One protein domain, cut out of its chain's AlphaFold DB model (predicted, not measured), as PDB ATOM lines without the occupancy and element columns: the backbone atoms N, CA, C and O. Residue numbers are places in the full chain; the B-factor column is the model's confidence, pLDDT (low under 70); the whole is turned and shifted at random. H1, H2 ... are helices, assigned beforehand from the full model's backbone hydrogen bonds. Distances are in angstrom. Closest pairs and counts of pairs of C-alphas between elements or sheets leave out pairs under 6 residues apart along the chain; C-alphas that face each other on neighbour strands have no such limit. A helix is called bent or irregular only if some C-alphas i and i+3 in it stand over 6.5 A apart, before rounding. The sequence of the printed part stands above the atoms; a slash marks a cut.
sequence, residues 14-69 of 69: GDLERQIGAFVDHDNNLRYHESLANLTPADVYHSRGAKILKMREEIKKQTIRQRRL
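This is residues 14 to 69 of the 69 residues of an uncharacterized protein of Roseovarius sp. THAF27 (UniProt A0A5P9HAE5). Two long helices, H1 and H3, reach out to either side of a small joint as the arms of a wide, open V; the joint holds the loop of residues 31 to 40 and the short helix H2. H1 meets the joint with its last turns and H3 leaves it from its first residues, and the free arms, residues 14 to 24 and 54 to 69, make the length. The printed part has 56 residues with three named helices, in the order H1, H2, H3, and no named strand; the class is all helix. The whole is extended, with a radius of gyration of the C-alphas of 16.3 A and spans of 58 by 22 by 15 A.

H1, residues 14 to 30, begins at C-alpha 14 at (15.993, -21.622, -16.844) and is 22.9 A long from first to last C-alpha. It is neither bent nor irregular, but only just: C-alphas 27 and 30 are 6.1 A apart. H2, residues 41 to 45, measures 6.1 A and begins at C-alpha 41 at (8.033, -14.001, -40.021). H3, residues 49 to 68, is the longest helix at 29.3 A and ends at C-alpha 68 at (23.669, -10.164, -71.570).

H1 touches H2 with residues 27 to 29 alone; the closest C-alphas, those of Asn 28 and Pro 41, are 4.9 A apart. H2 and H3 are close but not clearly touching, with the C-alphas of Asp 43 and Gly 49 the closest at 5.4 A. H1 and H3 are apart. In H1, H2 and H3 every O i to N i+4 pair is within hydrogen-bond range.

The outline is a rod. The C-alphas of Gly 14 and Leu 69, the two farthest apart, are 58.3 A from each other. The printed part has no cut and ends at residue 69, the chain's last. The link from H1 to H2 is short, with 10 residues, and that from H2 to H3 is tight, with 3. Mean pLDDT of the printed part is 96.2, and no printed residue is under 70.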
ATOM      1  N   GLY A  14      15.499 -22.764 -16.073       81.75
ATOM      2  CA  GLY A  14      15.993 -21.622 -16.844       81.75
ATOM      3  C   GLY A  14      16.699 -21.984 -18.158       81.75
ATOM      4  O   GLY A  14      16.683 -21.185 -19.092       81.75
ATOM      5  N   ASP A  15      17.279 -23.183 -18.282       86.50
ATOM      6  CA  ASP A  15      17.921 -23.607 -19.533       86.50
ATOM      7  C   ASP A  15      16.886 -23.945 -20.606       86.50
ATOM      8  O   ASP A  15      17.072 -23.583 -21.768       86.50
ATOM      9  N   LEU A  16      15.767 -24.572 -20.227       85.44
ATOM     10  CA  LEU A  16      14.668 -24.830 -21.156       85.44
ATOM     11  C   LEU A  16      14.047 -23.515 -21.644       85.44
ATOM     12  O   LEU A  16      13.854 -23.341 -22.846       85.44
ATOM     13  N   GLU A  17      13.795 -22.567 -20.739       90.69
ATOM     14  CA  GLU A  17      13.302 -21.233 -21.101       90.69
ATOM     15  C   GLU A  17      14.257 -20.520 -22.063       90.69
ATOM     16  O   GLU A  17      13.830 -19.976 -23.084       90.69
ATOM     17  N   ARG A  18      15.567 -20.587 -21.794       92.50
ATOM     18  CA  ARG A  18      16.592 -20.012 -22.669       92.50
ATOM     19  C   ARG A  18      16.611 -20.675 -24.046       92.50
ATOM     20  O   ARG A  18      16.731 -19.973 -25.050       92.50
ATOM     21  N   GLN A  19      16.499 -22.000 -24.112       92.38
ATOM     22  CA  GLN A  19      16.468 -22.735 -25.378       92.38
ATOM     23  C   GLN A  19      15.210 -22.420 -26.192       92.38
ATOM     24  O   GLN A  19      15.309 -22.205 -27.400       92.38
ATOM     25  N   ILE A  20      14.046 -22.321 -25.543       93.69
ATOM     26  CA  ILE A  20      12.800 -21.899 -26.194       93.69
ATOM     27  C   ILE A  20      12.939 -20.467 -26.720       93.69
ATOM     28  O   ILE A  20      12.591 -20.208 -27.869       93.69
ATOM     29  N   GLY A  21      13.495 -19.550 -25.923       96.50
ATOM     30  CA  GLY A  21      13.746 -18.174 -26.353       96.50
ATOM     31  C   GLY A  21      14.648 -18.103 -27.586       96.50
ATOM     32  O   GLY A  21      14.316 -17.420 -28.553       96.50
ATOM     33  N   ALA A  22      15.742 -18.868 -27.593       97.19
ATOM     34  CA  ALA A  22      16.648 -18.950 -28.738       97.19
ATOM     35  C   ALA A  22      15.959 -19.524 -29.988       97.19
ATOM     36  O   ALA A  22      16.171 -19.029 -31.094       97.19
ATOM     37  N   PHE A  23      15.112 -20.544 -29.820       96.81
ATOM     38  CA  PHE A  23      14.337 -21.115 -30.916       96.81
ATOM     39  C   PHE A  23      13.354 -20.098 -31.512       96.81
ATOM     40  O   PHE A  23      13.327 -19.916 -32.729       96.81
ATOM     41  N   VAL A  24      12.580 -19.412 -30.665       97.75
ATOM     42  CA  VAL A  24      11.584 -18.412 -31.087       97.75
ATOM     43  C   VAL A  24      12.250 -17.239 -31.803       97.75
ATOM     44  O   VAL A  24      11.752 -16.800 -32.839       97.75
ATOM     45  N   ASP A  25      13.375 -16.744 -31.284       98.38
ATOM     46  CA  ASP A  25      14.122 -15.659 -31.923       98.38
ATOM     47  C   ASP A  25      14.634 -16.071 -33.307       98.38
ATOM     48  O   ASP A  25      14.401 -15.377 -34.299       98.38
ATOM     49  N   HIS A  26      15.252 -17.250 -33.403       98.25
ATOM     50  CA  HIS A  26      15.748 -17.761 -34.673       98.25
ATOM     51  C   HIS A  26      14.624 -17.945 -35.703       98.25
ATOM     52  O   HIS A  26      14.753 -17.485 -36.841       98.25
ATOM     53  N   ASP A  27      13.520 -18.598 -35.328       97.56
ATOM     54  CA  ASP A  27      12.449 -18.921 -36.275       97.56
ATOM     55  C   ASP A  27      11.711 -17.666 -36.774       97.56
ATOM     56  O   ASP A  27      11.349 -17.593 -37.951       97.56
ATOM     57  N   ASN A  28      11.570 -16.647 -35.917       97.94
ATOM     58  CA  ASN A  28      10.879 -15.403 -36.255       97.94
ATOM     59  C   ASN A  28      11.757 -14.362 -36.957       97.94
ATOM     60  O   ASN A  28      11.256 -13.639 -37.821       97.94
ATOM     61  N   ASN A  29      13.034 -14.242 -36.587       97.75
ATOM     62  CA  ASN A  29      13.880 -13.132 -37.042       97.75
ATOM     63  C   ASN A  29      14.951 -13.541 -38.052       97.75
ATOM     64  O   ASN A  29      15.399 -12.696 -38.827       97.75
ATOM     65  N   LEU A  30      15.379 -14.806 -38.059       97.44
ATOM     66  CA  LEU A  30      16.546 -15.246 -38.834       97.44
ATOM     67  C   LEU A  30      16.185 -16.254 -39.924       97.44
ATOM     68  O   LEU A  30      16.809 -16.273 -40.987       97.44
ATOM     69  N   ARG A  31      15.170 -17.087 -39.686       97.94
ATOM     70  CA  ARG A  31      14.774 -18.135 -40.619       97.94
ATOM     71  C   ARG A  31      13.852 -17.600 -41.712       97.94
ATOM     72  O   ARG A  31      12.812 -17.003 -41.446       97.94
ATOM     73  N   TYR A  32      14.217 -17.871 -42.963       97.94
ATOM     74  CA  TYR A  32      13.348 -17.639 -44.114       97.94
ATOM     75  C   TYR A  32      12.400 -18.820 -44.318       97.94
ATOM     76  O   TYR A  32      12.828 -19.974 -44.256       97.94
ATOM     77  N   HIS A  33      11.133 -18.529 -44.618       97.56
ATOM     78  CA  HIS A  33      10.126 -19.557 -44.896       97.56
ATOM     79  C   HIS A  33       9.641 -19.471 -46.339       97.56
ATOM     80  O   HIS A  33       9.239 -18.406 -46.811       97.56
ATOM     81  N   GLU A  34       9.635 -20.605 -47.038       97.69
ATOM     82  CA  GLU A  34       9.209 -20.682 -48.443       97.69
ATOM     83  C   GLU A  34       7.743 -20.269 -48.625       97.69
ATOM     84  O   GLU A  34       7.420 -19.531 -49.557       97.69
ATOM     85  N   SER A  35       6.872 -20.651 -47.684       97.12
ATOM     86  CA  SER A  35       5.458 -20.249 -47.648       97.12
ATOM     87  C   SER A  35       5.259 -18.735 -47.509       97.12
ATOM     88  O   SER A  35       4.211 -18.218 -47.886       97.12
ATOM     89  N   LEU A  36       6.274 -18.015 -47.021       97.44
ATOM     90  CA  LEU A  36       6.302 -16.557 -46.897       97.44
ATOM     91  C   LEU A  36       7.121 -15.904 -48.019       97.44
ATOM     92  O   LEU A  36       7.685 -14.828 -47.831       97.44
ATOM     93  N   ALA A  37       7.232 -16.555 -49.181       97.88
ATOM     94  CA  ALA A  37       8.056 -16.097 -50.301       97.88
ATOM     95  C   ALA A  37       9.535 -15.871 -49.913       97.88
ATOM     96  O   ALA A  37      10.193 -14.944 -50.397       97.88
ATOM     97  N   ASN A  38      10.067 -16.731 -49.036       98.06
ATOM     98  CA  ASN A  38      11.414 -16.625 -48.472       98.06
ATOM     99  C   ASN A  38      11.653 -15.293 -47.743       98.06
ATOM    100  O   ASN A  38      12.699 -14.650 -47.901       98.06
ATOM    101  N   LEU A  39      10.656 -14.860 -46.972       98.31
ATOM    102  CA  LEU A  39      10.754 -13.792 -45.980       98.31
ATOM    103  C   LEU A  39      10.801 -14.392 -44.571       98.31
ATOM    104  O   LEU A  39      10.407 -15.542 -44.363       98.31
ATOM    105  N   THR A  40      11.304 -13.612 -43.617       98.50
ATOM    106  CA  THR A  40      11.213 -13.964 -42.196       98.50
ATOM    107  C   THR A  40       9.805 -13.649 -41.677       98.50
ATOM    108  O   THR A  40       9.155 -12.736 -42.204       98.50
ATOM    109  N   PRO A  41       9.311 -14.343 -40.637       98.56
ATOM    110  CA  PRO A  41       8.033 -14.001 -40.021       98.56
ATOM    111  C   PRO A  41       8.005 -12.556 -39.513       98.56
ATOM    112  O   PRO A  41       7.009 -11.861 -39.710       98.56
ATOM    113  N   ALA A  42       9.113 -12.056 -38.957       98.50
ATOM    114  CA  ALA A  42       9.246 -10.668 -38.524       98.50
ATOM    115  C   ALA A  42       9.068  -9.665 -39.676       98.50
ATOM    116  O   ALA A  42       8.406  -8.640 -39.510       98.50
ATOM    117  N   ASP A  43       9.604  -9.944 -40.869       98.38
ATOM    118  CA  ASP A  43       9.411  -9.074 -42.036       98.38
ATOM    119  C   ASP A  43       7.959  -9.015 -42.506       98.38
ATOM    120  O   ASP A  43       7.506  -7.963 -42.972       98.38
ATOM    121  N   VAL A  44       7.235 -10.126 -42.389       97.94
ATOM    122  CA  VAL A  44       5.804 -10.182 -42.701       97.94
ATOM    123  C   VAL A  44       5.007  -9.430 -41.639       97.94
ATOM    124  O   VAL A  44       4.224  -8.550 -41.986       97.94
ATOM    125  N   TYR A  45       5.265  -9.702 -40.358       98.00
ATOM    126  CA  TYR A  45       4.592  -9.054 -39.232       98.00
ATOM    127  C   TYR A  45       4.758  -7.528 -39.261       98.00
ATOM    128  O   TYR A  45       3.787  -6.783 -39.164       98.00
ATOM    129  N   HIS A  46       5.978  -7.045 -39.505       98.06
ATOM    130  CA  HIS A  46       6.268  -5.615 -39.623       98.06
ATOM    131  C   HIS A  46       5.938  -5.023 -41.004       98.06
ATOM    132  O   HIS A  46       6.338  -3.896 -41.298       98.06
ATOM    133  N   SER A  47       5.228  -5.758 -41.869       97.19
ATOM    134  CA  SER A  47       4.795  -5.305 -43.201       97.19
ATOM    135  C   SER A  47       5.936  -4.821 -44.113       97.19
ATOM    136  O   SER A  47       5.732  -4.035 -45.040       97.19
ATOM    137  N   ARG A  48       7.163  -5.315 -43.893       97.69
ATOM    138  CA  ARG A  48       8.355  -4.991 -44.700       97.69
ATOM    139  C   ARG A  48       8.454  -5.849 -45.963       97.69
ATOM    140  O   ARG A  48       9.198  -5.500 -46.883       97.69
ATOM    141  N   GLY A  49       7.693  -6.944 -46.031       97.94
ATOM    142  CA  GLY A  49       7.791  -7.959 -47.082       97.94
ATOM    143  C   GLY A  49       7.703  -7.419 -48.510       97.94
ATOM    144  O   GLY A  49       8.578  -7.703 -49.328       97.94
ATOM    145  N   ALA A  50       6.713  -6.571 -48.805       97.81
ATOM    146  CA  ALA A  50       6.528  -6.016 -50.149       97.81
ATOM    147  C   ALA A  50       7.754  -5.218 -50.635       97.81
ATOM    148  O   ALA A  50       8.178  -5.350 -51.785       97.81
ATOM    149  N   LYS A  51       8.374  -4.434 -49.741       98.44
ATOM    150  CA  LYS A  51       9.579  -3.653 -50.051       98.44
ATOM    151  C   LYS A  51      10.771  -4.562 -50.367       98.44
ATOM    152  O   LYS A  51      11.487  -4.309 -51.335       98.44
ATOM    153  N   ILE A  52      10.966  -5.623 -49.582       98.31
ATOM    154  CA  ILE A  52      12.058  -6.589 -49.778       98.31
ATOM    155  C   ILE A  52      11.904  -7.313 -51.119       98.31
ATOM    156  O   ILE A  52      12.867  -7.411 -51.881       98.31
ATOM    157  N   LEU A  53      10.697  -7.793 -51.430       98.38
ATOM    158  CA  LEU A  53      10.429  -8.517 -52.674       98.38
ATOM    159  C   LEU A  53      10.660  -7.637 -53.908       98.38
ATOM    160  O   LEU A  53      11.323  -8.079 -54.847       98.38
ATOM    161  N   LYS A  54      10.210  -6.377 -53.873       98.56
ATOM    162  CA  LYS A  54      10.457  -5.412 -54.953       98.56
ATOM    163  C   LYS A  54      11.954  -5.193 -55.192       98.56
ATOM    164  O   LYS A  54      12.420  -5.289 -56.325       98.56
ATOM    165  N   MET A  55      12.721  -4.975 -54.122       98.62
ATOM    166  CA  MET A  55      14.172  -4.788 -54.216       98.62
ATOM    167  C   MET A  55      14.873  -6.020 -54.814       98.62
ATOM    168  O   MET A  55      15.743  -5.890 -55.673       98.62
ATOM    169  N   ARG A  56      14.466  -7.233 -54.410       98.25
ATOM    170  CA  ARG A  56      15.003  -8.488 -54.968       98.25
ATOM    171  C   ARG A  56      14.714  -8.618 -56.467       98.25
ATOM    172  O   ARG A  56      15.591  -9.041 -57.224       98.25
ATOM    173  N   GLU A  57      13.511  -8.255 -56.909       98.44
ATOM    174  CA  GLU A  57      13.139  -8.279 -58.326       98.44
ATOM    175  C   GLU A  57      13.999  -7.316 -59.161       98.44
ATOM    176  O   GLU A  57      14.505  -7.693 -60.223       98.44
ATOM    177  N   GLU A  58      14.210  -6.094 -58.668       98.62
ATOM    178  CA  GLU A  58      15.044  -5.078 -59.318       98.62
ATOM    179  C   GLU A  58      16.497  -5.553 -59.472       98.62
ATOM    180  O   GLU A  58      17.036  -5.526 -60.585       98.62
ATOM    181  N   ILE A  59      17.096  -6.086 -58.401       98.50
ATOM    182  CA  ILE A  59      18.458  -6.649 -58.421       98.50
ATOM    183  C   ILE A  59      18.558  -7.792 -59.438       98.50
ATOM    184  O   ILE A  59      19.504  -7.849 -60.231       98.50
ATOM    185  N   LYS A  60      17.570  -8.696 -59.469       98.19
ATOM    186  CA  LYS A  60      17.547  -9.815 -60.424       98.19
ATOM    187  C   LYS A  60      17.516  -9.316 -61.870       98.19
ATOM    188  O   LYS A  60      18.290  -9.801 -62.697       98.19
ATOM    189  N   LYS A  61      16.668  -8.329 -62.182       98.19
ATOM    190  CA  LYS A  61      16.584  -7.721 -63.524       98.19
ATOM    191  C   LYS A  61      17.903  -7.067 -63.938       98.19
ATOM    192  O   LYS A  61      18.351  -7.279 -65.066       98.19
ATOM    193  N   GLN A  62      18.530  -6.305 -63.041       98.12
ATOM    194  CA  GLN A  62      19.824  -5.659 -63.296       98.12
ATOM    195  C   GLN A  62      20.927  -6.692 -63.553       98.12
ATOM    196  O   GLN A  62      21.634  -6.597 -64.554       98.12
ATOM    197  N   THR A  63      20.998  -7.735 -62.721       98.06
ATOM    198  CA  THR A  63      21.989  -8.816 -62.853       98.06
ATOM    199  C   THR A  63      21.864  -9.539 -64.196       98.06
ATOM    200  O   THR A  63      22.863  -9.798 -64.862       98.06
ATOM    201  N   ILE A  64      20.637  -9.849 -64.633       97.88
ATOM    202  CA  ILE A  64      20.403 -10.490 -65.937       97.88
ATOM    203  C   ILE A  64      20.832  -9.568 -67.083       97.88
ATOM    204  O   ILE A  64      21.437 -10.044 -68.039       97.88
ATOM    205  N   ARG A  65      20.537  -8.264 -66.999       97.69
ATOM    206  CA  ARG A  65      20.939  -7.291 -68.025       97.69
ATOM    207  C   ARG A  65      22.458  -7.213 -68.155       97.69
ATOM    208  O   ARG A  65      22.953  -7.261 -69.271       97.69
ATOM    209  N   GLN A  66      23.174  -7.148 -67.032       97.25
ATOM    210  CA  GLN A  66      24.636  -7.080 -67.019       97.25
ATOM    211  C   GLN A  66      25.291  -8.316 -67.648       97.25
ATOM    212  O   GLN A  66      26.316  -8.185 -68.295       97.25
ATOM    213  N   ARG A  67      24.695  -9.504 -67.491       96.50
ATOM    214  CA  ARG A  67      25.214 -10.756 -68.075       96.50
ATOM    215  C   ARG A  67      24.927 -10.928 -69.571       96.50
ATOM    216  O   ARG A  67      25.433 -11.872 -70.164       96.50
ATOM    217  N   ARG A  68      24.037 -10.114 -70.143       91.50
ATOM    218  CA  ARG A  68      23.669 -10.164 -71.570       91.50
ATOM    219  C   ARG A  68      24.483  -9.195 -72.433       91.50
ATOM    220  O   ARG A  68      24.362  -9.276 -73.651       91.50
ATOM    221  N   LEU A  69      25.212  -8.269 -71.807       71.38
ATOM    222  CA  LEU A  69      26.201  -7.396 -72.444       71.38
ATOM    223  C   LEU A  69      27.517  -8.154 -72.616       71.38
ATOM    224  O   LEU A  69      28.180  -7.904 -73.641       71.38
TER     225      LEU A  69